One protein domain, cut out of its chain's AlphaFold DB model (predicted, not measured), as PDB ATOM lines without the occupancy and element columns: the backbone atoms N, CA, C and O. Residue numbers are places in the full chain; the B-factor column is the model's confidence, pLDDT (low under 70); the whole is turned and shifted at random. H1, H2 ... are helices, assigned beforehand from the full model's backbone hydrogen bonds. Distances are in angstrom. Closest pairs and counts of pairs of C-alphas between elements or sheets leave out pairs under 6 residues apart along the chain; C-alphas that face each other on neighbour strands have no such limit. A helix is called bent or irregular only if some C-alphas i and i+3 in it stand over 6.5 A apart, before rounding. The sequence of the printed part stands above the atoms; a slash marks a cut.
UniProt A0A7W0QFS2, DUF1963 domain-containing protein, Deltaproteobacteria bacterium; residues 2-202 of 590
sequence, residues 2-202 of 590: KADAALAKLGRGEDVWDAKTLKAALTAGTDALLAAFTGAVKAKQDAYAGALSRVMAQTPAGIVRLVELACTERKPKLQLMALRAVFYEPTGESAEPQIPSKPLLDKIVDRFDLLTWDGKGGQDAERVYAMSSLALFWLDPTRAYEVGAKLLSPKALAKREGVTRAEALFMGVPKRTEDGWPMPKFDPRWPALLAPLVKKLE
ATOM      1  N   LYS A   2       1.135 -20.498  19.296       63.84
ATOM      2  CA  LYS A   2       2.020 -19.404  18.810       63.84
ATOM      3  C   LYS A   2       1.290 -18.358  17.948       63.84
ATOM      4  O   LYS A   2       1.555 -17.173  18.106       63.84
ATOM      5  N   ALA A   3       0.364 -18.793  17.092       60.53
ATOM      6  CA  ALA A   3      -0.484 -17.913  16.281       60.53
ATOM      7  C   ALA A   3      -1.478 -17.110  17.139       60.53
ATOM      8  O   ALA A   3      -1.528 -15.891  17.031       60.53
ATOM      9  N   ASP A   4      -2.186 -17.765  18.064       64.31
ATOM     10  CA  ASP A   4      -3.138 -17.093  18.967       64.31
ATOM     11  C   ASP A   4      -2.450 -16.064  19.871       64.31
ATOM     12  O   ASP A   4      -2.984 -14.988  20.113       64.31
ATOM     13  N   ALA A   5      -1.224 -16.354  20.323       70.56
ATOM     14  CA  ALA A   5      -0.412 -15.404  21.080       70.56
ATOM     15  C   ALA A   5       0.041 -14.203  20.230       70.56
ATOM     16  O   ALA A   5       0.148 -13.097  20.757       70.56
ATOM     17  N   ALA A   6       0.287 -14.399  18.929       65.50
ATOM     18  CA  ALA A   6       0.592 -13.314  17.998       65.50
ATOM     19  C   ALA A   6      -0.651 -12.448  17.714       65.50
ATOM     20  O   ALA A   6      -0.559 -11.225  17.777       65.50
ATOM     21  N   LEU A   7      -1.824 -13.059  17.505       63.19
ATOM     22  CA  LEU A   7      -3.114 -12.361  17.373       63.19
ATOM     23  C   LEU A   7      -3.484 -11.588  18.650       63.19
ATOM     24  O   LEU A   7      -3.911 -10.439  18.589       63.19
ATOM     25  N   ALA A   8      -3.243 -12.168  19.826       67.19
ATOM     26  CA  ALA A   8      -3.459 -11.489  21.102       67.19
ATOM     27  C   ALA A   8      -2.504 -10.300  21.319       67.19
ATOM     28  O   ALA A   8      -2.886  -9.330  21.968       67.19
ATOM     29  N   LYS A   9      -1.276 -10.357  20.781       65.62
ATOM     30  CA  LYS A   9      -0.356  -9.209  20.746       65.62
ATOM     31  C   LYS A   9      -0.844  -8.121  19.789       65.62
ATOM     32  O   LYS A   9      -0.856  -6.961  20.178       65.62
ATOM     33  N   LEU A  10      -1.318  -8.499  18.594       64.00
ATOM     34  CA  LEU A  10      -1.904  -7.565  17.626       64.00
ATOM     35  C   LEU A  10      -3.062  -6.752  18.246       64.00
ATOM     36  O   LEU A  10      -3.163  -5.550  18.018       64.00
ATOM     37  N   GLY A  11      -3.904  -7.385  19.072       58.84
ATOM     38  CA  GLY A  11      -5.034  -6.729  19.743       58.84
ATOM     39  C   GLY A  11      -4.665  -5.702  20.821       58.84
ATOM     40  O   GLY A  11      -5.552  -4.986  21.282       58.84
ATOM     41  N   ARG A  12      -3.390  -5.619  21.232       66.12
ATOM     42  CA  ARG A  12      -2.904  -4.676  22.255       66.12
ATOM     43  C   ARG A  12      -2.323  -3.372  21.698       66.12
ATOM     44  O   ARG A  12      -1.991  -2.507  22.497       66.12
ATOM     45  N   GLY A  13      -2.222  -3.218  20.375       52.81
ATOM     46  CA  GLY A  13      -1.743  -1.972  19.757       52.81
ATOM     47  C   GLY A  13      -0.245  -1.693  19.945       52.81
ATOM     48  O   GLY A  13       0.162  -0.541  19.969       52.81
ATOM     49  N   GLU A  14       0.588  -2.725  20.110       57.97
ATOM     50  CA  GLU A  14       2.049  -2.561  20.125       57.97
ATOM     51  C   GLU A  14       2.540  -2.340  18.673       57.97
ATOM     52  O   GLU A  14       2.636  -3.291  17.901       57.97
ATOM     53  N   ASP A  15       2.811  -1.088  18.281       45.91
ATOM     54  CA  ASP A  15       3.024  -0.663  16.878       45.91
ATOM     55  C   ASP A  15       4.330  -1.134  16.201       45.91
ATOM     56  O   ASP A  15       4.536  -0.898  15.009       45.91
ATOM     57  N   VAL A  16       5.212  -1.856  16.901       49.44
ATOM     58  CA  VAL A  16       6.478  -2.343  16.326       49.44
ATOM     59  C   VAL A  16       6.361  -3.820  15.947       49.44
ATOM     60  O   VAL A  16       6.545  -4.722  16.766       49.44
ATOM     61  N   TRP A  17       6.066  -4.072  14.671       58.78
ATOM     62  CA  TRP A  17       5.967  -5.420  14.109       58.78
ATOM     63  C   TRP A  17       7.355  -5.983  13.811       58.78
ATOM     64  O   TRP A  17       7.965  -5.651  12.796       58.78
ATOM     65  N   ASP A  18       7.852  -6.897  14.643       63.16
ATOM     66  CA  ASP A  18       8.979  -7.717  14.207       63.16
ATOM     67  C   ASP A  18       8.530  -8.687  13.091       63.16
ATOM     68  O   ASP A  18       7.405  -9.205  13.070       63.16
ATOM     69  N   ALA A  19       9.422  -8.962  12.134       60.41
ATOM     70  CA  ALA A  19       9.146  -9.865  11.010       60.41
ATOM     71  C   ALA A  19       8.685 -11.266  11.469       60.41
ATOM     72  O   ALA A  19       8.020 -12.003  10.738       60.41
ATOM     73  N   LYS A  20       9.019 -11.639  12.709       70.31
ATOM     74  CA  LYS A  20       8.660 -12.908  13.340       70.31
ATOM     75  C   LYS A  20       7.177 -12.969  13.717       70.31
ATOM     76  O   LYS A  20       6.551 -14.006  13.497       70.31
ATOM     77  N   THR A  21       6.612 -11.887  14.244       66.69
ATOM     78  CA  THR A  21       5.196 -11.772  14.621       66.69
ATOM     79  C   THR A  21       4.318 -11.742  13.375       66.69
ATOM     80  O   THR A  21       3.331 -12.477  13.315       66.69
ATOM     81  N   LEU A  22       4.740 -11.009  12.336       65.00
ATOM     82  CA  LEU A  22       4.066 -10.997  11.034       65.00
ATOM     83  C   LEU A  22       4.035 -12.400  10.406       65.00
ATOM     84  O   LEU A  22       2.978 -12.904  10.025       65.00
ATOM     85  N   LYS A  23       5.187 -13.085  10.380       70.75
ATOM     86  CA  LYS A  23       5.297 -14.454   9.860       70.75
ATOM     87  C   LYS A  23       4.426 -15.438  10.645       70.75
ATOM     88  O   LYS A  23       3.758 -16.274  10.041       70.75
ATOM     89  N   ALA A  24       4.387 -15.334  11.975       72.00
ATOM     90  CA  ALA A  24       3.557 -16.192  12.821       72.00
ATOM     91  C   ALA A  24       2.051 -15.979  12.589       72.00
ATOM     92  O   ALA A  24       1.307 -16.958  12.545       72.00
ATOM     93  N   ALA A  25       1.611 -14.731  12.391       66.75
ATOM     94  CA  ALA A  25       0.227 -14.405  12.056       66.75
ATOM     95  C   ALA A  25      -0.169 -14.947  10.671       66.75
ATOM     96  O   ALA A  25      -1.221 -15.565  10.535       66.75
ATOM     97  N   LEU A  26       0.713 -14.835   9.670       69.62
ATOM     98  CA  LEU A  26       0.509 -15.443   8.347       69.62
ATOM     99  C   LEU A  26       0.420 -16.977   8.402       69.62
ATOM    100  O   LEU A  26      -0.284 -17.588   7.603       69.62
ATOM    101  N   THR A  27       1.075 -17.606   9.383       75.06
ATOM    102  CA  THR A  27       1.011 -19.065   9.582       75.06
ATOM    103  C   THR A  27      -0.334 -19.519  10.177       75.06
ATOM    104  O   THR A  27      -0.650 -20.704  10.118       75.06
ATOM    105  N   ALA A  28      -1.140 -18.607  10.739       71.12
ATOM    106  CA  ALA A  28      -2.459 -18.920  11.302       71.12
ATOM    107  C   ALA A  28      -3.497 -19.312  10.232       71.12
ATOM    108  O   ALA A  28      -4.526 -19.903  10.559       71.12
ATOM    109  N   GLY A  29      -3.222 -18.995   8.963       80.81
ATOM    110  CA  GLY A  29      -4.138 -19.198   7.848       80.81
ATOM    111  C   GLY A  29      -5.144 -18.056   7.690       80.81
ATOM    112  O   GLY A  29      -5.505 -17.356   8.639       80.81
ATOM    113  N   THR A  30      -5.608 -17.865   6.455       78.81
ATOM    114  CA  THR A  30      -6.467 -16.738   6.068       78.81
ATOM    115  C   THR A  30      -7.794 -16.704   6.827       78.81
ATOM    116  O   THR A  30      -8.246 -15.628   7.208       78.81
ATOM    117  N   ASP A  31      -8.404 -17.860   7.102       81.25
ATOM    118  CA  ASP A  31      -9.707 -17.920   7.775       81.25
ATOM    119  C   ASP A  31      -9.619 -17.511   9.258       81.25
ATOM    120  O   ASP A  31     -10.522 -16.848   9.771       81.25
ATOM    121  N   ALA A  32      -8.510 -17.823   9.942       80.81
ATOM    122  CA  ALA A  32      -8.280 -17.397  11.324       80.81
ATOM    123  C   ALA A  32      -8.059 -15.879  11.417       80.81
ATOM    124  O   ALA A  32      -8.626 -15.216  12.289       80.81
ATOM    125  N   LEU A  33      -7.289 -15.314  10.478       79.94
ATOM    126  CA  LEU A  33      -7.103 -13.866  10.355       79.94
ATOM    127  C   LEU A  33      -8.429 -13.154  10.058       79.94
ATOM    128  O   LEU A  33      -8.737 -12.140  10.685       79.94
ATOM    129  N   LEU A  34      -9.251 -13.713   9.163       80.88
ATOM    130  CA  LEU A  34     -10.559 -13.161   8.816       80.88
ATOM    131  C   LEU A  34     -11.533 -13.184  10.002       80.88
ATOM    132  O   LEU A  34     -12.256 -12.211  10.234       80.88
ATOM    133  N   ALA A  35     -11.542 -14.273  10.775       82.38
ATOM    134  CA  ALA A  35     -12.340 -14.386  11.992       82.38
ATOM    135  C   ALA A  35     -11.907 -13.359  13.051       82.38
ATOM    136  O   ALA A  35     -12.759 -12.656  13.602       82.38
ATOM    137  N   ALA A  36     -10.597 -13.210  13.283       80.56
ATOM    138  CA  ALA A  36     -10.051 -12.203  14.193       80.56
ATOM    139  C   ALA A  36     -10.416 -10.777  13.746       80.56
ATOM    140  O   ALA A  36     -10.859  -9.965  14.558       80.56
ATOM    141  N   PHE A  37     -10.312 -10.498  12.446       80.56
ATOM    142  CA  PHE A  37     -10.638  -9.196  11.868       80.56
ATOM    143  C   PHE A  37     -12.122  -8.870  12.010       80.56
ATOM    144  O   PHE A  37     -12.486  -7.794  12.482       80.56
ATOM    145  N   THR A  38     -12.990  -9.829  11.690       79.12
ATOM    146  CA  THR A  38     -14.440  -9.689  11.862       79.12
ATOM    147  C   THR A  38     -14.801  -9.434  13.327       79.12
ATOM    148  O   THR A  38     -15.659  -8.599  13.617       79.12
ATOM    149  N   GLY A  39     -14.134 -10.127  14.257       79.44
ATOM    150  CA  GLY A  39     -14.270  -9.903  15.697       79.44
ATOM    151  C   GLY A  39     -13.869  -8.486  16.109       79.44
ATOM    152  O   GLY A  39     -14.659  -7.800  16.755       79.44
ATOM    153  N   ALA A  40     -12.699  -8.019  15.665       77.25
ATOM    154  CA  ALA A  40     -12.190  -6.674  15.944       77.25
ATOM    155  C   ALA A  40     -13.139  -5.578  15.433       77.25
ATOM    156  O   ALA A  40     -13.473  -4.648  16.165       77.25
ATOM    157  N   VAL A  41     -13.652  -5.721  14.207       74.31
ATOM    158  CA  VAL A  41     -14.620  -4.786  13.607       74.31
ATOM    159  C   VAL A  41     -15.927  -4.760  14.402       74.31
ATOM    160  O   VAL A  41     -16.451  -3.684  14.693       74.31
ATOM    161  N   LYS A  42     -16.460  -5.926  14.797       78.56
ATOM    162  CA  LYS A  42     -17.670  -6.010  15.637       78.56
ATOM    163  C   LYS A  42     -17.457  -5.376  17.014       78.56
ATOM    164  O   LYS A  42     -18.371  -4.736  17.528       78.56
ATOM    165  N   ALA A  43     -16.254  -5.506  17.569       77.38
ATOM    166  CA  ALA A  43     -15.850  -4.895  18.831       77.38
ATOM    167  C   ALA A  43     -15.455  -3.408  18.711       77.38
ATOM    168  O   ALA A  43     -15.126  -2.798  19.725       77.38
ATOM    169  N   LYS A  44     -15.494  -2.814  17.505       78.75
ATOM    170  CA  LYS A  44     -15.040  -1.437  17.216       78.75
ATOM    171  C   LYS A  44     -13.571  -1.179  17.596       78.75
ATOM    172  O   LYS A  44     -13.205  -0.073  17.980       78.75
ATOM    173  N   GLN A  45     -12.722  -2.198  17.489       74.94
ATOM    174  CA  GLN A  45     -11.280  -2.107  17.729       74.94
ATOM    175  C   GLN A  45     -10.556  -1.726  16.434       74.94
ATOM    176  O   GLN A  45      -9.900  -2.552  15.802       74.94
ATOM    177  N   ASP A  46     -10.712  -0.475  16.007       73.38
ATOM    178  CA  ASP A  46     -10.309  -0.031  14.669       73.38
ATOM    179  C   ASP A  46      -8.807  -0.167  14.390       73.38
ATOM    180  O   ASP A  46      -8.431  -0.577  13.293       73.38
ATOM    181  N   ALA A  47      -7.958   0.112  15.382       69.25
ATOM    182  CA  ALA A  47      -6.511  -0.063  15.265       69.25
ATOM    183  C   ALA A  47      -6.137  -1.537  15.019       69.25
ATOM    184  O   ALA A  47      -5.347  -1.848  14.128       69.25
ATOM    185  N   TYR A  48      -6.778  -2.459  15.748       75.56
ATOM    186  CA  TYR A  48      -6.553  -3.896  15.597       75.56
ATOM    187  C   TYR A  48      -7.104  -4.424  14.268       75.56
ATOM    188  O   TYR A  48      -6.429  -5.188  13.577       75.56
ATOM    189  N   ALA A  49      -8.295  -3.972  13.863       74.50
ATOM    190  CA  ALA A  49      -8.856  -4.284  12.554       74.50
ATOM    191  C   ALA A  49      -7.932  -3.791  11.429       74.50
ATOM    192  O   ALA A  49      -7.616  -4.557  10.522       74.50
ATOM    193  N   GLY A  50      -7.430  -2.557  11.531       74.31
ATOM    194  CA  GLY A  50      -6.443  -2.005  10.609       74.31
ATOM    195  C   GLY A  50      -5.194  -2.882  10.520       74.31
ATOM    196  O   GLY A  50      -4.836  -3.315   9.430       74.31
ATOM    197  N   ALA A  51      -4.580  -3.233  11.653       74.56
ATOM    198  CA  ALA A  51      -3.405  -4.104  11.677       74.56
ATOM    199  C   ALA A  51      -3.668  -5.470  11.017       74.56
ATOM    200  O   ALA A  51      -2.882  -5.920  10.185       74.56
ATOM    201  N   LEU A  52      -4.803  -6.105  11.316       77.06
ATOM    202  CA  LEU A  52      -5.188  -7.377  10.703       77.06
ATOM    203  C   LEU A  52      -5.441  -7.259   9.196       77.06
ATOM    204  O   LEU A  52      -5.067  -8.175   8.461       77.06
ATOM    205  N   SER A  53      -6.022  -6.151   8.715       78.50
ATOM    206  CA  SER A  53      -6.167  -5.938   7.273       78.50
ATOM    207  C   SER A  53      -4.815  -5.844   6.575       78.50
ATOM    208  O   SER A  53      -4.666  -6.446   5.517       78.50
ATOM    209  N   ARG A  54      -3.811  -5.214   7.203       77.94
ATOM    210  CA  ARG A  54      -2.442  -5.150   6.660       77.94
ATOM    211  C   ARG A  54      -1.789  -6.519   6.562       77.94
ATOM    212  O   ARG A  54      -1.165  -6.848   5.560       77.94
ATOM    213  N   VAL A  55      -1.968  -7.354   7.589       79.06
ATOM    214  CA  VAL A  55      -1.457  -8.736   7.586       79.06
ATOM    215  C   VAL A  55      -2.118  -9.556   6.479       79.06
ATOM    216  O   VAL A  55      -1.435 -10.269   5.748       79.06
ATOM    217  N   MET A  56      -3.439  -9.452   6.322       79.06
ATOM    218  CA  MET A  56      -4.154 -10.155   5.254       79.06
ATOM    219  C   MET A  56      -3.777  -9.637   3.858       79.06
ATOM    220  O   MET A  56      -3.714 -10.441   2.926       79.06
ATOM    221  N   ALA A  57      -3.467  -8.343   3.723       79.12
ATOM    222  CA  ALA A  57      -3.006  -7.725   2.479       79.12
ATOM    223  C   ALA A  57      -1.678  -8.306   1.966       79.12
ATOM    224  O   ALA A  57      -1.415  -8.269   0.770       79.12
ATOM    225  N   GLN A  58      -0.877  -8.938   2.834       80.19
ATOM    226  CA  GLN A  58       0.387  -9.576   2.443       80.19
ATOM    227  C   GLN A  58       0.209 -10.825   1.560       80.19
ATOM    228  O   GLN A  58       1.197 -11.404   1.111       80.19
ATOM    229  N   THR A  59      -1.024 -11.301   1.338       79.25
ATOM    230  CA  THR A  59      -1.286 -12.476   0.491       79.25
ATOM    231  C   THR A  59      -2.480 -12.247  -0.440       79.25
ATOM    232  O   THR A  59      -3.507 -11.731   0.007       79.25
ATOM    233  N   PRO A  60      -2.440 -12.729  -1.700       75.06
ATOM    234  CA  PRO A  60      -3.584 -12.624  -2.611       75.06
ATOM    235  C   PRO A  60      -4.877 -13.226  -2.039       75.06
ATOM    236  O   PRO A  60      -5.954 -12.652  -2.184       75.06
ATOM    237  N   ALA A  61      -4.783 -14.362  -1.338       79.12
ATOM    238  CA  ALA A  61      -5.937 -15.007  -0.710       79.12
ATOM    239  C   ALA A  61      -6.546 -14.159   0.421       79.12
ATOM    240  O   ALA A  61      -7.770 -14.105   0.556       79.12
ATOM    241  N   GLY A  62      -5.715 -13.481   1.220       82.06
ATOM    242  CA  GLY A  62      -6.176 -12.570   2.268       82.06
ATOM    243  C   GLY A  62      -6.886 -11.342   1.712       82.06
ATOM    244  O   GLY A  62      -7.960 -10.999   2.206       82.06
ATOM    245  N   ILE A  63      -6.373 -10.755   0.626       79.12
ATOM    246  CA  ILE A  63      -7.040  -9.655  -0.085       79.12
ATOM    247  C   ILE A  63      -8.424 -10.093  -0.587       79.12
ATOM    248  O   ILE A  63      -9.416  -9.403  -0.343       79.12
ATOM    249  N   VAL A  64      -8.526 -11.262  -1.236       79.62
ATOM    250  CA  VAL A  64      -9.814 -11.794  -1.724       79.62
ATOM    251  C   VAL A  64     -10.828 -11.914  -0.585       79.62
ATOM    252  O   VAL A  64     -11.969 -11.476  -0.725       79.62
ATOM    253  N   ARG A  65     -10.416 -12.469   0.560       81.94
ATOM    254  CA  ARG A  65     -11.293 -12.647   1.725       81.94
ATOM    255  C   ARG A  65     -11.715 -11.331   2.369       81.94
ATOM    256  O   ARG A  65     -12.882 -11.184   2.726       81.94
ATOM    257  N   LEU A  66     -10.794 -10.375   2.484       82.12
ATOM    258  CA  LEU A  66     -11.082  -9.023   2.962       82.12
ATOM    259  C   LEU A  66     -12.163  -8.351   2.115       82.12
ATOM    260  O   LEU A  66     -13.128  -7.809   2.653       82.12
ATOM    261  N   VAL A  67     -12.020  -8.435   0.793       80.44
ATOM    262  CA  VAL A  67     -12.985  -7.899  -0.167       80.44
ATOM    263  C   VAL A  67     -14.332  -8.611  -0.049       80.44
ATOM    264  O   VAL A  67     -15.359  -7.947   0.050       80.44
ATOM    265  N   GLU A  68     -14.359  -9.946  -0.012       81.88
ATOM    266  CA  GLU A  68     -15.606 -10.711   0.131       81.88
ATOM    267  C   GLU A  68     -16.374 -10.325   1.404       81.88
ATOM    268  O   GLU A  68     -17.594 -10.119   1.360       81.88
ATOM    269  N   LEU A  69     -15.661 -10.161   2.520       82.56
ATOM    270  CA  LEU A  69     -16.239  -9.736   3.792       82.56
ATOM    271  C   LEU A  69     -16.750  -8.291   3.727       82.56
ATOM    272  O   LEU A  69     -17.890  -8.027   4.111       82.56
ATOM    273  N   ALA A  70     -15.945  -7.367   3.200       81.56
ATOM    274  CA  ALA A  70     -16.325  -5.970   3.004       81.56
ATOM    275  C   ALA A  70     -17.599  -5.824   2.159       81.56
ATOM    276  O   ALA A  70     -18.507  -5.062   2.507       81.56
ATOM    277  N   CYS A  71     -17.691  -6.600   1.082       76.56
ATOM    278  CA  CYS A  71     -18.847  -6.662   0.199       76.56
ATOM    279  C   CYS A  71     -20.094  -7.235   0.883       76.56
ATOM    280  O   CYS A  71     -21.211  -6.804   0.597       76.56
ATOM    281  N   THR A  72     -19.919  -8.212   1.774       81.56
ATOM    282  CA  THR A  72     -21.029  -8.871   2.479       81.56
ATOM    283  C   THR A  72     -21.593  -7.987   3.591       81.56
ATOM    284  O   THR A  72     -22.805  -7.846   3.710       81.56
ATOM    285  N   GLU A  73     -20.727  -7.345   4.374       81.06
ATOM    286  CA  GLU A  73     -21.134  -6.535   5.530       81.06
ATOM    287  C   GLU A  73     -21.626  -5.128   5.153       81.06
ATOM    288  O   GLU A  73     -22.320  -4.501   5.950       81.06
ATOM    289  N   ARG A  74     -21.259  -4.608   3.968       78.81
ATOM    290  CA  ARG A  74     -21.646  -3.271   3.463       78.81
ATOM    291  C   ARG A  74     -21.394  -2.121   4.456       78.81
ATOM    292  O   ARG A  74     -22.151  -1.155   4.518       78.81
ATOM    293  N   LYS A  75     -20.326  -2.219   5.252       80.62
ATOM    294  CA  LYS A  75     -19.909  -1.176   6.205       80.62
ATOM    295  C   LYS A  75     -18.815  -0.306   5.577       80.62
ATOM    296  O   LYS A  75     -17.717  -0.834   5.408       80.62
ATOM    297  N   PRO A  76     -19.032   0.998   5.314       79.38
ATOM    298  CA  PRO A  76     -18.066   1.841   4.601       79.38
ATOM    299  C   PRO A  76     -16.632   1.764   5.135       79.38
ATOM    300  O   PRO A  76     -15.687   1.589   4.379       79.38
ATOM    301  N   LYS A  77     -16.456   1.765   6.457       76.62
ATOM    302  CA  LYS A  77     -15.133   1.636   7.081       76.62
ATOM    303  C   LYS A  77     -14.411   0.329   6.724       76.62
ATOM    304  O   LYS A  77     -13.219   0.333   6.431       76.62
ATOM    305  N   LEU A  78     -15.145  -0.781   6.699       79.31
ATOM    306  CA  LEU A  78     -14.626  -2.101   6.339       79.31
ATOM    307  C   LEU A  78     -14.245  -2.172   4.859       79.31
ATOM    308  O   LEU A  78     -13.212  -2.720   4.486       79.31
ATOM    309  N   GLN A  79     -15.097  -1.578   4.028       82.94
ATOM    310  CA  GLN A  79     -14.901  -1.439   2.596       82.94
ATOM    311  C   GLN A  79     -13.658  -0.601   2.287       82.94
ATOM    312  O   GLN A  79     -12.841  -1.001   1.463       82.94
ATOM    313  N   LEU A  80     -13.458   0.497   3.017       80.88
ATOM    314  CA  LEU A  80     -12.287   1.351   2.878       80.88
ATOM    315  C   LEU A  80     -11.005   0.630   3.305       80.88
ATOM    316  O   LEU A  80     -10.000   0.739   2.612       80.88
ATOM    317  N   MET A  81     -11.033  -0.131   4.405       80.81
ATOM    318  CA  MET A  81      -9.895  -0.957   4.833       80.81
ATOM    319  C   MET A  81      -9.522  -2.001   3.772       80.81
ATOM    320  O   MET A  81      -8.349  -2.131   3.435       80.81
ATOM    321  N   ALA A  82     -10.510  -2.697   3.199       82.44
ATOM    322  CA  ALA A  82     -10.272  -3.673   2.136       82.44
ATOM    323  C   ALA A  82      -9.724  -3.016   0.857       82.44
ATOM    324  O   ALA A  82      -8.771  -3.520   0.274       82.44
ATOM    325  N   LEU A  83     -10.275  -1.871   0.441       81.62
ATOM    326  CA  LEU A  83      -9.787  -1.130  -0.727       81.62
ATOM    327  C   LEU A  83      -8.377  -0.566  -0.495       81.62
ATOM    328  O   LEU A  83      -7.551  -0.613  -1.397       81.62
ATOM    329  N   ARG A  84      -8.051  -0.093   0.712       80.44
ATOM    330  CA  ARG A  84      -6.683   0.339   1.047       80.44
ATOM    331  C   ARG A  84      -5.685  -0.813   1.013       80.44
ATOM    332  O   ARG A  84      -4.616  -0.646   0.447       80.44
ATOM    333  N   ALA A  85      -6.058  -1.975   1.543       78.00
ATOM    334  CA  ALA A  85      -5.248  -3.188   1.432       78.00
ATOM    335  C   ALA A  85      -4.991  -3.591  -0.032       78.00
ATOM    336  O   ALA A  85      -3.940  -4.136  -0.342       78.00
ATOM    337  N   VAL A  86      -5.938  -3.311  -0.933       75.50
ATOM    338  CA  VAL A  86      -5.790  -3.551  -2.377       75.50
ATOM    339  C   VAL A  86      -4.887  -2.511  -3.055       75.50
ATOM    340  O   VAL A  86      -4.094  -2.874  -3.916       75.50
ATOM    341  N   PHE A  87      -5.033  -1.228  -2.708       73.62
ATOM    342  CA  PHE A  87      -4.497  -0.109  -3.498       73.62
ATOM    343  C   PHE A  87      -3.383   0.709  -2.840       73.62
ATOM    344  O   PHE A  87      -2.822   1.542  -3.524       73.62
ATOM    345  N   TYR A  88      -3.077   0.569  -1.551       66.81
ATOM    346  CA  TYR A  88      -2.158   1.492  -0.855       66.81
ATOM    347  C   TYR A  88      -1.047   0.815  -0.059       66.81
ATOM    348  O   TYR A  88      -0.227   1.520   0.522       66.81
ATOM    349  N   GLU A  89      -0.975  -0.515  -0.031       61.50
ATOM    350  CA  GLU A  89       0.121  -1.212   0.647       61.50
ATOM    351  C   GLU A  89       1.039  -1.894  -0.369       61.50
ATOM    352  O   GLU A  89       0.885  -3.087  -0.640       61.50
ATOM    353  N   PRO A  90       2.014  -1.159  -0.943       50.22
ATOM    354  CA  PRO A  90       3.144  -1.804  -1.577       50.22
ATOM    355  C   PRO A  90       3.858  -2.627  -0.509       50.22
ATOM    356  O   PRO A  90       4.212  -2.146   0.569       50.22
ATOM    357  N   THR A  91       4.073  -3.898  -0.810       49.78
ATOM    358  CA  THR A  91       4.923  -4.781  -0.021       49.78
ATOM    359  C   THR A  91       6.381  -4.300  -0.138       49.78
ATOM    360  O   THR A  91       7.129  -4.804  -0.969       49.78
ATOM    361  N   GLY A  92       6.786  -3.306   0.659       52.00
ATOM    362  CA  GLY A  92       8.167  -2.803   0.737       52.00
ATOM    363  C   GLY A  92       8.594  -1.817  -0.364       52.00
ATOM    364  O   GLY A  92       7.874  -1.589  -1.333       52.00
ATOM    365  N   GLU A  93       9.793  -1.241  -0.196       44.06
ATOM    366  CA  GLU A  93      10.371  -0.098  -0.944       44.06
ATOM    367  C   GLU A  93      10.541  -0.279  -2.472       44.06
ATOM    368  O   GLU A  93      11.083   0.601  -3.135       44.06
ATOM    369  N   SER A  94      10.094  -1.384  -3.076       46.09
ATOM    370  CA  SER A  94      10.320  -1.635  -4.508       46.09
ATOM    371  C   SER A  94       9.251  -2.470  -5.217       46.09
ATOM    372  O   SER A  94       9.513  -2.965  -6.315       46.09
ATOM    373  N   ALA A  95       8.084  -2.707  -4.617       53.47
ATOM    374  CA  ALA A  95       7.052  -3.505  -5.275       53.47
ATOM    375  C   ALA A  95       6.156  -2.613  -6.142       53.47
ATOM    376  O   ALA A  95       5.455  -1.746  -5.621       53.47
ATOM    377  N   GLU A  96       6.152  -2.851  -7.459       55.25
ATOM    378  CA  GLU A  96       5.073  -2.372  -8.326       55.25
ATOM    379  C   GLU A  96       3.721  -2.754  -7.700       55.25
ATOM    380  O   GLU A  96       3.595  -3.860  -7.156       55.25
ATOM    381  N   PRO A  97       2.704  -1.878  -7.769       56.44
ATOM    382  CA  PRO A  97       1.385  -2.207  -7.266       56.44
ATOM    383  C   PRO A  97       0.903  -3.526  -7.863       56.44
ATOM    384  O   PRO A  97       0.758  -3.649  -9.081       56.44
ATOM    385  N   GLN A  98       0.637  -4.522  -7.016       63.19
ATOM    386  CA  GLN A  98       0.016  -5.752  -7.484       63.19
ATOM    387  C   GLN A  98      -1.450  -5.462  -7.781       63.19
ATOM    388  O   GLN A  98      -2.315  -5.604  -6.919       63.19
ATOM    389  N   ILE A  99      -1.724  -5.037  -9.017       63.97
ATOM    390  CA  ILE A  99      -3.086  -4.915  -9.531       63.97
ATOM    391  C   ILE A  99      -3.746  -6.283  -9.326       63.97
ATOM    392  O   ILE A  99      -3.229  -7.285  -9.836       63.97
ATOM    393  N   PRO A 100      -4.850  -6.374  -8.565       67.00
ATOM    394  CA  PRO A 100      -5.445  -7.669  -8.299       67.00
ATOM    395  C   PRO A 100      -5.898  -8.364  -9.582       67.00
ATOM    396  O   PRO A 100      -6.076  -7.751 -10.635       67.00
ATOM    397  N   SER A 101      -6.117  -9.673  -9.502       71.88
ATOM    398  CA  SER A 101      -6.624 -10.410 -10.656       71.88
ATOM    399  C   SER A 101      -7.992  -9.867 -11.088       71.88
ATOM    400  O   SER A 101      -8.839  -9.535 -10.252       71.88
ATOM    401  N   LYS A 102      -8.234  -9.822 -12.405       72.12
ATOM    402  CA  LYS A 102      -9.511  -9.385 -12.994       72.12
ATOM    403  C   LYS A 102     -10.747  -9.987 -12.285       72.12
ATOM    404  O   LYS A 102     -11.627  -9.212 -11.937       72.12
ATOM    405  N   PRO A 103     -10.805 -11.295 -11.946       77.44
ATOM    406  CA  PRO A 103     -11.965 -11.866 -11.253       77.44
ATOM    407  C   PRO A 103     -12.223 -11.302  -9.850       77.44
ATOM    408  O   PRO A 103     -13.378 -11.185  -9.441       77.44
ATOM    409  N   LEU A 104     -11.174 -10.978  -9.079       72.19
ATOM    410  CA  LEU A 104     -11.363 -10.340  -7.773       72.19
ATOM    411  C   LEU A 104     -11.946  -8.945  -7.957       72.19
ATOM    412  O   LEU A 104     -12.818  -8.528  -7.201       72.19
ATOM    413  N   LEU A 105     -11.488  -8.233  -8.974       69.25
ATOM    414  CA  LEU A 105     -11.953  -6.884  -9.180       69.25
ATOM    415  C   LEU A 105     -13.325  -6.803  -9.852       69.25
ATOM    416  O   LEU A 105     -14.086  -5.907  -9.509       69.25
ATOM    417  N   ASP A 106     -13.701  -7.761 -10.697       72.19
ATOM    418  CA  ASP A 106     -15.086  -7.907 -11.161       72.19
ATOM    419  C   ASP A 106     -16.024  -8.073  -9.953       72.19
ATOM    420  O   ASP A 106     -17.045  -7.395  -9.856       72.19
ATOM    421  N   LYS A 107     -15.622  -8.874  -8.946       72.94
ATOM    422  CA  LYS A 107     -16.355  -8.966  -7.671       72.94
ATOM    423  C   LYS A 107     -16.405  -7.628  -6.932       72.94
ATOM    424  O   LYS A 107     -17.447  -7.329  -6.362       72.94
ATOM    425  N   ILE A 108     -15.322  -6.846  -6.904       72.25
ATOM    426  CA  ILE A 108     -15.306  -5.496  -6.310       72.25
ATOM    427  C   ILE A 108     -16.344  -4.628  -7.034       72.25
ATOM    428  O   ILE A 108     -17.299  -4.165  -6.417       72.25
ATOM    429  N   VAL A 109     -16.228  -4.477  -8.350       69.81
ATOM    430  CA  VAL A 109     -17.111  -3.623  -9.155       69.81
ATOM    431  C   VAL A 109     -18.582  -4.026  -9.016       69.81
ATOM    432  O   VAL A 109     -19.436  -3.164  -8.807       69.81
ATOM    433  N   ASP A 110     -18.889  -5.323  -9.081       72.00
ATOM    434  CA  ASP A 110     -20.263  -5.825  -8.993       72.00
ATOM    435  C   ASP A 110     -20.854  -5.697  -7.582       72.00
ATOM    436  O   ASP A 110     -22.056  -5.489  -7.426       72.00
ATOM    437  N   ARG A 111     -20.033  -5.831  -6.531       71.31
ATOM    438  CA  ARG A 111     -20.509  -5.873  -5.137       71.31
ATOM    439  C   ARG A 111     -20.481  -4.522  -4.429       71.31
ATOM    440  O   ARG A 111     -21.277  -4.331  -3.509       71.31
ATOM    441  N   PHE A 112     -19.584  -3.617  -4.817       68.62
ATOM    442  CA  PHE A 112     -19.554  -2.245  -4.298       68.62
ATOM    443  C   PHE A 112     -20.591  -1.342  -4.964       68.62
ATOM    444  O   PHE A 112     -20.797  -0.232  -4.485       68.62
ATOM    445  N   ASP A 113     -21.264  -1.839  -6.010       67.75
ATOM    446  CA  ASP A 113     -22.445  -1.252  -6.642       67.75
ATOM    447  C   ASP A 113     -22.358   0.279  -6.755       67.75
ATOM    448  O   ASP A 113     -23.125   1.041  -6.161       67.75
ATOM    449  N   LEU A 114     -21.378   0.718  -7.551       65.69
ATOM    450  CA  LEU A 114     -21.039   2.119  -7.833       65.69
ATOM    451  C   LEU A 114     -22.221   2.973  -8.335       65.69
ATOM    452  O   LEU A 114     -22.106   4.192  -8.458       65.69
ATOM    453  N   LEU A 115     -23.364   2.366  -8.653       64.81
ATOM    454  CA  LEU A 115     -24.564   3.067  -9.098       64.81
ATOM    455  C   LEU A 115     -25.604   3.256  -7.985       64.81
ATOM    456  O   LEU A 115     -26.489   4.099  -8.143       64.81
ATOM    457  N   THR A 116     -25.519   2.516  -6.875       72.25
ATOM    458  CA  THR A 116     -26.531   2.566  -5.802       72.25
ATOM    459  C   THR A 116     -26.171   3.443  -4.621       72.25
ATOM    460  O   THR A 116     -27.060   3.733  -3.818       72.25
ATOM    461  N   TRP A 117     -24.924   3.917  -4.512       77.88
ATOM    462  CA  TRP A 117     -24.606   4.922  -3.502       77.88
ATOM    463  C   TRP A 117     -25.521   6.133  -3.696       77.88
ATOM    464  O   TRP A 117     -25.584   6.725  -4.772       77.88
ATOM    465  N   ASP A 118     -26.283   6.507  -2.677       76.31
ATOM    466  CA  ASP A 118     -27.286   7.566  -2.784       76.31
ATOM    467  C   ASP A 118     -26.691   8.969  -2.592       76.31
ATOM    468  O   ASP A 118     -27.440   9.943  -2.573       76.31
ATOM    469  N   GLY A 119     -25.363   9.076  -2.474       74.19
ATOM    470  CA  GLY A 119     -24.653  10.315  -2.160       74.19
ATOM    471  C   GLY A 119     -24.646  10.657  -0.665       74.19
ATOM    472  O   GLY A 119     -24.286  11.776  -0.308       74.19
ATOM    473  N   LYS A 120     -25.062   9.737   0.223       75.25
ATOM    474  CA  LYS A 120     -25.094   9.929   1.685       75.25
ATOM    475  C   LYS A 120     -24.182   8.930   2.403       75.25
ATOM    476  O   LYS A 120     -23.879   7.865   1.884       75.25
ATOM    477  N   GLY A 121     -23.759   9.237   3.631       70.12
ATOM    478  CA  GLY A 121     -22.970   8.299   4.456       70.12
ATOM    479  C   GLY A 121     -21.637   8.829   4.990       70.12
ATOM    480  O   GLY A 121     -20.873   8.056   5.561       70.12
ATOM    481  N   GLY A 122     -21.373  10.132   4.853       78.69
ATOM    482  CA  GLY A 122     -20.157  10.772   5.365       78.69
ATOM    483  C   GLY A 122     -18.903  10.454   4.543       78.69
ATOM    484  O   GLY A 122     -18.972   9.779   3.516       78.69
ATOM    485  N   GLN A 123     -17.753  10.941   5.018       75.06
ATOM    486  CA  GLN A 123     -16.472  10.871   4.297       75.06
ATOM    487  C   GLN A 123     -16.009   9.436   3.999       75.06
ATOM    488  O   GLN A 123     -15.387   9.194   2.971       75.06
ATOM    489  N   ASP A 124     -16.315   8.464   4.865       77.38
ATOM    490  CA  ASP A 124     -15.913   7.071   4.630       77.38
ATOM    491  C   ASP A 124     -16.640   6.464   3.424       77.38
ATOM    492  O   ASP A 124     -16.012   5.779   2.621       77.38
ATOM    493  N   ALA A 125     -17.941   6.731   3.259       79.00
ATOM    494  CA  ALA A 125     -18.706   6.238   2.111       79.00
ATOM    495  C   ALA A 125     -18.216   6.864   0.798       79.00
ATOM    496  O   ALA A 125     -18.038   6.166  -0.198       79.00
ATOM    497  N   GLU A 126     -17.928   8.164   0.825       81.25
ATOM    498  CA  GLU A 126     -17.350   8.895  -0.301       81.25
ATOM    499  C   GLU A 126     -15.967   8.352  -0.694       81.25
ATOM    500  O   GLU A 126     -15.703   8.109  -1.869       81.25
ATOM    501  N   ARG A 127     -15.104   8.051   0.286       82.31
ATOM    502  CA  ARG A 127     -13.794   7.429   0.036       82.31
ATOM    503  C   ARG A 127     -13.913   6.022  -0.540       82.31
ATOM    504  O   ARG A 127     -13.177   5.684  -1.462       82.31
ATOM    505  N   VAL A 128     -14.833   5.198  -0.032       83.19
ATOM    506  CA  VAL A 128     -15.113   3.869  -0.610       83.19
ATOM    507  C   VAL A 128     -15.523   4.000  -2.069       83.19
ATOM    508  O   VAL A 128     -15.054   3.234  -2.914       83.19
ATOM    509  N   TYR A 129     -16.369   4.983  -2.366       84.25
ATOM    510  CA  TYR A 129     -16.839   5.254  -3.713       84.25
ATOM    511  C   TYR A 129     -15.710   5.681  -4.656       84.25
ATOM    512  O   TYR A 129     -15.560   5.109  -5.738       84.25
ATOM    513  N   ALA A 130     -14.886   6.637  -4.225       85.31
ATOM    514  CA  ALA A 130     -13.728   7.120  -4.970       85.31
ATOM    515  C   ALA A 130     -12.748   5.976  -5.282       85.31
ATOM    516  O   ALA A 130     -12.373   5.761  -6.433       85.31
ATOM    517  N   MET A 131     -12.417   5.159  -4.280       83.50
ATOM    518  CA  MET A 131     -11.511   4.015  -4.430       83.50
ATOM    519  C   MET A 131     -12.075   2.900  -5.316       83.50
ATOM    520  O   MET A 131     -11.350   2.282  -6.094       83.50
ATOM    521  N   SER A 132     -13.378   2.643  -5.224       83.19
ATOM    522  CA  SER A 132     -14.048   1.669  -6.092       83.19
ATOM    523  C   SER A 132     -14.112   2.169  -7.539       83.19
ATOM    524  O   SER A 132     -13.985   1.383  -8.476       83.19
ATOM    525  N   SER A 133     -14.263   3.481  -7.735       84.44
ATOM    526  CA  SER A 133     -14.202   4.110  -9.055       84.44
ATOM    527  C   SER A 133     -12.806   4.008  -9.658       84.44
ATOM    528  O   SER A 133     -12.672   3.620 -10.816       84.44
ATOM    529  N   LEU A 134     -11.767   4.270  -8.857       84.88
ATOM    530  CA  LEU A 134     -10.377   4.064  -9.258       84.88
ATOM    531  C   LEU A 134     -10.153   2.629  -9.732       84.88
ATOM    532  O   LEU A 134      -9.662   2.427 -10.839       84.88
ATOM    533  N   ALA A 135     -10.583   1.640  -8.942       82.88
ATOM    534  CA  ALA A 135     -10.521   0.234  -9.328       82.88
ATOM    535  C   ALA A 135     -11.105   0.017 -10.729       82.88
ATOM    536  O   ALA A 135     -10.462  -0.583 -11.589       82.88
ATOM    537  N   LEU A 136     -12.299   0.561 -10.974       84.00
ATOM    538  CA  LEU A 136     -12.994   0.418 -12.245       84.00
ATOM    539  C   LEU A 136     -12.204   1.020 -13.421       84.00
ATOM    540  O   LEU A 136     -12.083   0.363 -14.454       84.00
ATOM    541  N   PHE A 137     -11.613   2.211 -13.257       86.88
ATOM    542  CA  PHE A 137     -10.760   2.834 -14.282       86.88
ATOM    543  C   PHE A 137      -9.576   1.954 -14.692       86.88
ATOM    544  O   PHE A 137      -9.238   1.882 -15.868       86.88
ATOM    545  N   TRP A 138      -8.953   1.262 -13.742       82.25
ATOM    546  CA  TRP A 138      -7.796   0.413 -14.018       82.25
ATOM    547  C   TRP A 138      -8.113  -0.840 -14.825       82.25
ATOM    548  O   TRP A 138      -7.259  -1.349 -15.553       82.25
ATOM    549  N   LEU A 139      -9.326  -1.357 -14.676       81.19
ATOM    550  CA  LEU A 139      -9.654  -2.713 -15.103       81.19
ATOM    551  C   LEU A 139     -10.461  -2.774 -16.362       81.19
ATOM    552  O   LEU A 139     -10.234  -3.621 -17.225       81.19
ATOM    553  N   ASP A 140     -11.451  -1.902 -16.401       86.50
ATOM    554  CA  ASP A 140     -12.424  -1.859 -17.454       86.50
ATOM    555  C   ASP A 140     -12.718  -0.388 -17.732       86.50
ATOM    556  O   ASP A 140     -13.745   0.144 -17.302       86.50
ATOM    557  N   PRO A 141     -11.793   0.299 -18.433       90.12
ATOM    558  CA  PRO A 141     -11.955   1.707 -18.774       90.12
ATOM    559  C   PRO A 141     -13.282   1.977 -19.492       90.12
ATOM    560  O   PRO A 141     -13.893   3.031 -19.305       90.12
ATOM    561  N   THR A 142     -13.749   1.008 -20.286       91.19
ATOM    562  CA  THR A 142     -15.017   1.065 -21.012       91.19
ATOM    563  C   THR A 142     -16.206   1.012 -20.062       91.19
ATOM    564  O   THR A 142     -17.068   1.890 -20.127       91.19
ATOM    565  N   ARG A 143     -16.242   0.065 -19.122       87.38
ATOM    566  CA  ARG A 143     -17.286   0.024 -18.088       87.38
ATOM    567  C   ARG A 143     -17.214   1.237 -17.158       87.38
ATOM    568  O   ARG A 143     -18.262   1.754 -16.772       87.38
ATOM    569  N   ALA A 144     -16.014   1.736 -16.847       89.75
ATOM    570  CA  ALA A 144     -15.817   2.992 -16.117       89.75
ATOM    571  C   ALA A 144     -16.520   4.148 -16.824       89.75
ATOM    572  O   ALA A 144     -17.288   4.882 -16.201       89.75
ATOM    573  N   TYR A 145     -16.318   4.264 -18.138       93.69
ATOM    574  CA  TYR A 145     -17.000   5.252 -18.961       93.69
ATOM    575  C   TYR A 145     -18.519   5.064 -18.957       93.69
ATOM    576  O   TYR A 145     -19.249   6.033 -18.785       93.69
ATOM    577  N   GLU A 146     -19.031   3.841 -19.104       92.06
ATOM    578  CA  GLU A 146     -20.480   3.593 -19.113       92.06
ATOM    579  C   GLU A 146     -21.156   3.949 -17.783       92.06
ATOM    580  O   GLU A 146     -22.256   4.512 -17.765       92.06
ATOM    581  N   VAL A 147     -20.503   3.632 -16.664       87.75
ATOM    582  CA  VAL A 147     -20.937   4.025 -15.319       87.75
ATOM    583  C   VAL A 147     -20.874   5.547 -15.177       87.75
ATOM    584  O   VAL A 147     -21.877   6.171 -14.824       87.75
ATOM    585  N   GLY A 148     -19.744   6.154 -15.544       90.62
ATOM    586  CA  GLY A 148     -19.541   7.599 -15.539       90.62
ATOM    587  C   GLY A 148     -20.588   8.351 -16.357       90.62
ATOM    588  O   GLY A 148     -21.218   9.269 -15.849       90.62
ATOM    589  N   ALA A 149     -20.867   7.919 -17.584       94.00
ATOM    590  CA  ALA A 149     -21.852   8.534 -18.472       94.00
ATOM    591  C   ALA A 149     -23.267   8.552 -17.867       94.00
ATOM    592  O   ALA A 149     -24.008   9.522 -18.036       94.00
ATOM    593  N   LYS A 150     -23.646   7.510 -17.115       90.88
ATOM    594  CA  LYS A 150     -24.928   7.477 -16.390       90.88
ATOM    595  C   LYS A 150     -24.942   8.489 -15.239       90.88
ATOM    596  O   LYS A 150     -25.911   9.244 -15.101       90.88
ATOM    597  N   LEU A 151     -23.871   8.526 -14.445       88.44
ATOM    598  CA  LEU A 151     -23.715   9.410 -13.281       88.44
ATOM    599  C   LEU A 151     -23.603  10.889 -13.661       88.44
ATOM    600  O   LEU A 151     -24.107  11.755 -12.951       88.44
ATOM    601  N   LEU A 152     -22.989  11.160 -14.808       92.31
ATOM    602  CA  LEU A 152     -22.752  12.490 -15.358       92.31
ATOM    603  C   LEU A 152     -23.865  12.950 -16.309       92.31
ATOM    604  O   LEU A 152     -23.790  14.033 -16.886       92.31
ATOM    605  N   SER A 153     -24.929  12.155 -16.460       94.00
ATOM    606  CA  SER A 153     -26.079  12.545 -17.271       94.00
ATOM    607  C   SER A 153     -26.749  13.814 -16.716       94.00
ATOM    608  O   SER A 153     -26.816  14.000 -15.494       94.00
ATOM    609  N   PRO A 154     -27.345  14.670 -17.573       94.06
ATOM    610  CA  PRO A 154     -28.058  15.865 -17.115       94.06
ATOM    611  C   PRO A 154     -29.118  15.568 -16.045       94.06
ATOM    612  O   PRO A 154     -29.266  16.332 -15.093       94.06
ATOM    613  N   LYS A 155     -29.813  14.426 -16.166       93.75
ATOM    614  CA  LYS A 155     -30.821  13.960 -15.203       93.75
ATOM    615  C   LYS A 155     -30.219  13.639 -13.834       93.75
ATOM    616  O   LYS A 155     -30.837  13.958 -12.820       93.75
ATOM    617  N   ALA A 156     -29.049  13.003 -13.789       90.62
ATOM    618  CA  ALA A 156     -28.367  12.697 -12.535       90.62
ATOM    619  C   ALA A 156     -27.855  13.983 -11.872       90.62
ATOM    620  O   ALA A 156     -28.178  14.243 -10.714       90.62
ATOM    621  N   LEU A 157     -27.172  14.838 -12.636       92.38
ATOM    622  CA  LEU A 157     -26.608  16.102 -12.158       92.38
ATOM    623  C   LEU A 157     -27.658  17.188 -11.857       92.38
ATOM    624  O   LEU A 157     -27.298  18.291 -11.452       92.38
ATOM    625  N   ALA A 158     -28.945  16.940 -12.107       90.56
ATOM    626  CA  ALA A 158     -30.027  17.835 -11.690       90.56
ATOM    627  C   ALA A 158     -30.290  17.769 -10.174       90.56
ATOM    628  O   ALA A 158     -30.983  18.628  -9.634       90.56
ATOM    629  N   LYS A 159     -29.754  16.750  -9.489       89.69
ATOM    630  CA  LYS A 159     -29.889  16.544  -8.043       89.69
ATOM    631  C   LYS A 159     -28.543  16.733  -7.350       89.69
ATOM    632  O   LYS A 159     -27.512  16.359  -7.911       89.69
ATOM    633  N   ARG A 160     -28.557  17.232  -6.109       86.31
ATOM    634  CA  ARG A 160     -27.344  17.416  -5.290       86.31
ATOM    635  C   ARG A 160     -26.579  16.104  -5.121       86.31
ATOM    636  O   ARG A 160     -25.373  16.076  -5.300       86.31
ATOM    637  N   GLU A 161     -27.290  15.009  -4.880       85.12
ATOM    638  CA  GLU A 161     -26.710  13.673  -4.736       85.12
ATOM    639  C   GLU A 161     -25.988  13.206  -6.009       85.12
ATOM    640  O   GLU A 161     -25.010  12.468  -5.943       85.12
ATOM    641  N   GLY A 162     -26.465  13.622  -7.188       87.56
ATOM    642  CA  GLY A 162     -25.791  13.331  -8.451       87.56
ATOM    643  C   GLY A 162     -24.491  14.109  -8.621       87.56
ATOM    644  O   GLY A 162     -23.527  13.539  -9.116       87.56
ATOM    645  N   VAL A 163     -24.453  15.367  -8.169       88.12
ATOM    646  CA  VAL A 163     -23.225  16.179  -8.143       88.12
ATOM    647  C   VAL A 163     -22.200  15.561  -7.192       88.12
ATOM    648  O   VAL A 163     -21.092  15.277  -7.623       88.12
ATOM    649  N   THR A 164     -22.596  15.214  -5.963       84.75
ATOM    650  CA  THR A 164     -21.702  14.565  -4.988       84.75
ATOM    651  C   THR A 164     -21.136  13.237  -5.506       84.75
ATOM    652  O   THR A 164     -19.951  12.959  -5.348       84.75
ATOM    653  N   ARG A 165     -21.948  12.417  -6.191       85.69
ATOM    654  CA  ARG A 165     -21.444  11.200  -6.853       85.69
ATOM    655  C   ARG A 165     -20.431  11.491  -7.956       85.69
ATOM    656  O   ARG A 165     -19.466  10.748  -8.097       85.69
ATOM    657  N   ALA A 166     -20.668  12.532  -8.752       88.88
ATOM    658  CA  ALA A 166     -19.750  12.942  -9.806       88.88
ATOM    659  C   ALA A 166     -18.412  13.428  -9.230       88.88
ATOM    660  O   ALA A 166     -17.361  13.032  -9.716       88.88
ATOM    661  N   GLU A 167     -18.442  14.222  -8.162       87.56
ATOM    662  CA  GLU A 167     -17.236  14.686  -7.467       87.56
ATOM    663  C   GLU A 167     -16.441  13.513  -6.883       87.56
ATOM    664  O   GLU A 167     -15.245  13.390  -7.143       87.56
ATOM    665  N   ALA A 168     -17.110  12.585  -6.191       85.12
ATOM    666  CA  ALA A 168     -16.470  11.394  -5.635       85.12
ATOM    667  C   ALA A 168     -15.857  10.480  -6.714       85.12
ATOM    668  O   ALA A 168     -14.793   9.902  -6.495       85.12
ATOM    669  N   LEU A 169     -16.498  10.364  -7.885       88.19
ATOM    670  CA  LEU A 169     -15.958   9.650  -9.049       88.19
ATOM    671  C   LEU A 169     -14.614  10.247  -9.496       88.19
ATOM    672  O   LEU A 169     -13.695   9.497  -9.820       88.19
ATOM    673  N   PHE A 170     -14.491  11.578  -9.496       87.69
ATOM    674  CA  PHE A 170     -13.277  12.273  -9.930       87.69
ATOM    675  C   PHE A 170     -12.175  12.282  -8.873       87.69
ATOM    676  O   PHE A 170     -11.014  12.099  -9.222       87.69
ATOM    677  N   MET A 171     -12.518  12.410  -7.587       81.31
ATOM    678  CA  MET A 171     -11.536  12.366  -6.492       81.31
ATOM    679  C   MET A 171     -10.788  11.031  -6.391       81.31
ATOM    680  O   MET A 171      -9.717  10.972  -5.795       81.31
ATOM    681  N   GLY A 172     -11.345   9.953  -6.950       77.31
ATOM    682  CA  GLY A 172     -10.674   8.657  -7.008       77.31
ATOM    683  C   GLY A 172      -9.543   8.587  -8.031       77.31
ATOM    684  O   GLY A 172      -8.732   7.670  -7.964       77.31
ATOM    685  N   VAL A 173      -9.478   9.510  -8.989       83.31
ATOM    686  CA  VAL A 173      -8.504   9.445 -10.080       83.31
ATOM    687  C   VAL A 173      -7.181  10.064  -9.623       83.31
ATOM    688  O   VAL A 173      -7.173  11.225  -9.214       83.31
ATOM    689  N   PRO A 174      -6.059   9.315  -9.660       76.94
ATOM    690  CA  PRO A 174      -4.781   9.811  -9.176       76.94
ATOM    691  C   PRO A 174      -4.330  11.014 -10.000       76.94
ATOM    692  O   PRO A 174      -4.472  11.035 -11.229       76.94
ATOM    693  N   LYS A 175      -3.740  11.997  -9.316       73.31
ATOM    694  CA  LYS A 175      -2.988  13.059  -9.982       73.31
ATOM    695  C   LYS A 175      -1.743  12.449 -10.625       73.31
ATOM    696  O   LYS A 175      -1.213  11.430 -10.184       73.31
ATOM    697  N   ARG A 176      -1.303  13.043 -11.729       65.12
ATOM    698  CA  ARG A 176      -0.243  12.480 -12.561       65.12
ATOM    699  C   ARG A 176       1.085  12.411 -11.792       65.12
ATOM    700  O   ARG A 176       1.541  13.413 -11.261       65.12
ATOM    701  N   THR A 177       1.739  11.247 -11.830       53.34
ATOM    702  CA  THR A 177       3.184  11.001 -11.593       53.34
ATOM    703  C   THR A 177       3.836  11.388 -10.260       53.34
ATOM    704  O   THR A 177       4.936  10.897 -10.023       53.34
ATOM    705  N   GLU A 178       3.224  12.190  -9.387       55.34
ATOM    706  CA  GLU A 178       3.849  12.553  -8.100       55.34
ATOM    707  C   GLU A 178       4.025  11.334  -7.180       55.34
ATOM    708  O   GLU A 178       5.046  11.211  -6.510       55.34
ATOM    709  N   ASP A 179       3.109  10.365  -7.260       57.69
ATOM    710  CA  ASP A 179       3.099   9.205  -6.362       57.69
ATOM    711  C   ASP A 179       3.738   7.935  -6.965       57.69
ATOM    712  O   ASP A 179       3.682   6.864  -6.364       57.69
ATOM    713  N   GLY A 180       4.305   8.000  -8.178       64.50
ATOM    714  CA  GLY A 180       4.929   6.841  -8.845       64.50
ATOM    715  C   GLY A 180       3.963   5.740  -9.320       64.50
ATOM    716  O   GLY A 180       4.406   4.722  -9.855       64.50
ATOM    717  N   TRP A 181       2.649   5.932  -9.175       68.44
ATOM    718  CA  TRP A 181       1.634   4.992  -9.656       68.44
ATOM    719  C   TRP A 181       1.528   5.019 -11.188       68.44
ATOM    720  O   TRP A 181       1.541   6.104 -11.782       68.44
ATOM    721  N   PRO A 182       1.374   3.858 -11.861       75.75
ATOM    722  CA  PRO A 182       1.059   3.869 -13.284       75.75
ATOM    723  C   PRO A 182      -0.298   4.562 -13.492       75.75
ATOM    724  O   PRO A 182      -1.177   4.494 -12.641       75.75
ATOM    725  N   MET A 183      -0.488   5.270 -14.602       81.94
ATOM    726  CA  MET A 183      -1.788   5.898 -14.867       81.94
ATOM    727  C   MET A 183      -2.803   4.832 -15.297       81.94
ATOM    728  O   MET A 183      -2.452   3.970 -16.114       81.94
ATOM    729  N   PRO A 184      -4.065   4.892 -14.826       84.50
ATOM    730  CA  PRO A 184      -5.103   4.028 -15.364       84.50
ATOM    731  C   PRO A 184      -5.270   4.285 -16.864       84.50
ATOM    732  O   PRO A 184      -5.078   5.396 -17.367       84.50
ATOM    733  N   LYS A 185      -5.645   3.239 -17.600       87.12
ATOM    734  CA  LYS A 185      -6.080   3.414 -18.986       87.12
ATOM    735  C   LYS A 185      -7.454   4.067 -18.960       87.12
ATOM    736  O   LYS A 185      -8.317   3.669 -18.190       87.12
ATOM    737  N   PHE A 186      -7.673   5.044 -19.824       92.19
ATOM    738  CA  PHE A 186      -8.971   5.693 -19.947       92.19
ATOM    739  C   PHE A 186      -9.619   5.346 -21.277       92.19
ATOM    740  O   PHE A 186      -8.944   5.199 -22.296       92.19
ATOM    741  N   ASP A 187     -10.943   5.237 -21.264       94.88
ATOM    742  CA  ASP A 187     -11.722   5.172 -22.492       94.88
ATOM    743  C   ASP A 187     -11.612   6.516 -23.246       94.88
ATOM    744  O   ASP A 187     -11.802   7.576 -22.641       94.88
ATOM    745  N   PRO A 188     -11.320   6.518 -24.557       94.69
ATOM    746  CA  PRO A 188     -11.101   7.751 -25.315       94.69
ATOM    747  C   PRO A 188     -12.347   8.645 -25.423       94.69
ATOM    748  O   PRO A 188     -12.246   9.770 -25.895       94.69
ATOM    749  N   ARG A 189     -13.529   8.184 -24.993       96.19
ATOM    750  CA  ARG A 189     -14.766   8.982 -25.003       96.19
ATOM    751  C   ARG A 189     -14.890   9.945 -23.815       96.19
ATOM    752  O   ARG A 189     -15.753  10.824 -23.839       96.19
ATOM    753  N   TRP A 190     -14.056   9.808 -22.780       95.75
ATOM    754  CA  TRP A 190     -14.121  10.650 -21.578       95.75
ATOM    755  C   TRP A 190     -14.012  12.164 -21.841       95.75
ATOM    756  O   TRP A 190     -14.846  12.892 -21.298       95.75
ATOM    757  N   PRO A 191     -13.078  12.672 -22.673       95.44
ATOM    758  CA  PRO A 191     -12.967  14.109 -22.933       95.44
ATOM    759  C   PRO A 191     -14.272  14.734 -23.444       95.44
ATOM    760  O   PRO A 191     -14.700  15.770 -22.939       95.44
ATOM    761  N   ALA A 192     -14.963  14.067 -24.375       95.12
ATOM    762  CA  ALA A 192     -16.234  14.539 -24.927       95.12
ATOM    763  C   ALA A 192     -17.369  14.571 -23.891       95.12
ATOM    764  O   ALA A 192     -18.218  15.461 -23.927       95.12
ATOM    765  N   LEU A 193     -17.376  13.619 -22.953       95.38
ATOM    766  CA  LEU A 193     -18.347  13.574 -21.858       95.38
ATOM    767  C   LEU A 193     -18.116  14.700 -20.835       95.38
ATOM    768  O   LEU A 193     -19.077  15.258 -20.307       95.38
ATOM    769  N   LEU A 194     -16.853  15.033 -20.553       94.12
ATOM    770  CA  LEU A 194     -16.460  15.957 -19.484       94.12
ATOM    771  C   LEU A 194     -16.374  17.419 -19.922       94.12
ATOM    772  O   LEU A 194     -16.708  18.303 -19.137       94.12
ATOM    773  N   ALA A 195     -15.985  17.679 -21.171       92.56
ATOM    774  CA  ALA A 195     -15.924  19.012 -21.771       92.56
ATOM    775  C   ALA A 195     -17.133  19.915 -21.423       92.56
ATOM    776  O   ALA A 195     -16.931  21.000 -20.876       92.56
ATOM    777  N   PRO A 196     -18.400  19.505 -21.636       93.81
ATOM    778  CA  PRO A 196     -19.550  20.359 -21.324       93.81
ATOM    779  C   PRO A 196     -19.797  20.563 -19.817       93.81
ATOM    780  O   PRO A 196     -20.618  21.400 -19.439       93.81
ATOM    781  N   LEU A 197     -19.120  19.805 -18.948       93.25
ATOM    782  CA  LEU A 197     -19.311  19.823 -17.497       93.25
ATOM    783  C   LEU A 197     -18.323  20.723 -16.755       93.25
ATOM    784  O   LEU A 197     -18.568  20.999 -15.581       93.25
ATOM    785  N   VAL A 198     -17.278  21.238 -17.418       91.81
ATOM    786  CA  VAL A 198     -16.255  22.107 -16.799       91.81
ATOM    787  C   VAL A 198     -16.891  23.274 -16.039       91.81
ATOM    788  O   VAL A 198     -16.573  23.512 -14.883       91.81
ATOM    789  N   LYS A 199     -17.877  23.959 -16.630       88.00
ATOM    790  CA  LYS A 199     -18.564  25.079 -15.961       88.00
ATOM    791  C   LYS A 199     -19.439  24.648 -14.774       88.00
ATOM    792  O   LYS A 199     -19.741  25.464 -13.915       88.00
ATOM    793  N   LYS A 200     -19.932  23.409 -14.773       86.12
ATOM    794  CA  LYS A 200     -20.918  22.935 -13.792       86.12
ATOM    795  C   LYS A 200     -20.270  22.299 -12.564       86.12
ATOM    796  O   LYS A 200     -20.836  22.397 -11.483       86.12
ATOM    797  N   LEU A 201     -19.164  21.594 -12.762       84.50
ATOM    798  CA  LEU A 201     -18.471  20.819 -11.728       84.50
ATOM    799  C   LEU A 201     -17.069  21.372 -11.427       84.50
ATOM    800  O   LEU A 201     -16.389  20.850 -10.547       84.50
ATOM    801  N   GLU A 202     -16.654  22.414 -12.154       90.00
ATOM    802  CA  GLU A 202     -15.457  23.219 -11.900       90.00
ATOM    803  C   GLU A 202     -14.206  22.350 -11.668       90.00
ATOM    804  O   GLU A 202     -13.890  21.481 -12.489       90.00
TER     805      GLU A 202
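This is residues 2 to 202 of the 590 residues of the protein "DUF1963 domain-containing protein" of Deltaproteobacteria bacterium (UniProt A0A7W0QFS2). An elongated stack of helical hairpins, H3 with H4, H5 with H6, H7 with H8 and H9 with H10, follows the long axis, with H1 and H2 over one end and H11 at the other. H4, H6, H8 and H10 make one row of touching neighbours; H3, H5 and H7 make a second row beside it, and H9 comes after a break. The printed part has 201 residues with eleven named helices, H1 to H11 in order, and no named strand; its class is all helix. It is compact, with a radius of gyration of the C-alphas of 18.4 A, and spans 60 by 34 by 27 A.

H1, residues 2 to 10, begins at C-alpha 2 (2.020, -19.404, 18.810). H2 is residues 19 to 26, H3 30 to 42 with 18.2 A, H4 46 to 57, H5 60 to 73 with 20.3 A, and H6 76 to 87. H7 is residues 102 to 112; H8, residues 122 to 139, is the longest at 26.7 A and begins at C-alpha 122 (-20.157, 10.772, 5.365). H9 is residues 141 to 151, H10 160 to 171, and H11 190 to 201, ending at C-alpha 201 (-18.471, 20.819, -11.728). H11 is irregular, with C-alphas 196 and 199 7.2 A apart.

H1 and H2 touch, closest at the C-alphas of Ala 3 and Ala 25, 5.5 A. The hub, H4, touches five helices; with its residues 55 to 56 alone it touches H2, closest at the C-alphas of Leu 22 and Val 55, 6.9 A. H3 to H8 form a bundle, up and down, each helix running against the one before. H3 and H4 are a hairpin at a shallow tilt of 20 degrees, the closest C-alphas being Phe 37 and Ala 49, 5.3 A. H5 and H6 are another, at 21 degrees, with Ala 70 and Gln 79 closest, C-alphas 4.8 A apart. H6 and H7 are near each other. H8 touches H10 with residues 126 to 134 alone, at a steep tilt of 54 degrees; the closest C-alphas are Ala 130 and Ala 168, 5.1 A. H7 and H9 are apart. H11 is close to but not clearly touching H9, with the C-alphas of Tyr 145 and Trp 190 closest at 6.7 A. In H1 to H10 every O i to N i+4 pair is within hydrogen-bond range; in H11 4 of 8 are.

The two farthest C-alphas, Lys 2 and Pro 196, are 60.5 A apart. The printed part has no cut. The links H6 to H7, 14 residues, and H10 to H11, 18 residues, are long. The mean pLDDT of the printed part is 77.3, and 47 residues are under 70, among them 6 to 19, 88 to 100 and 176 to 181.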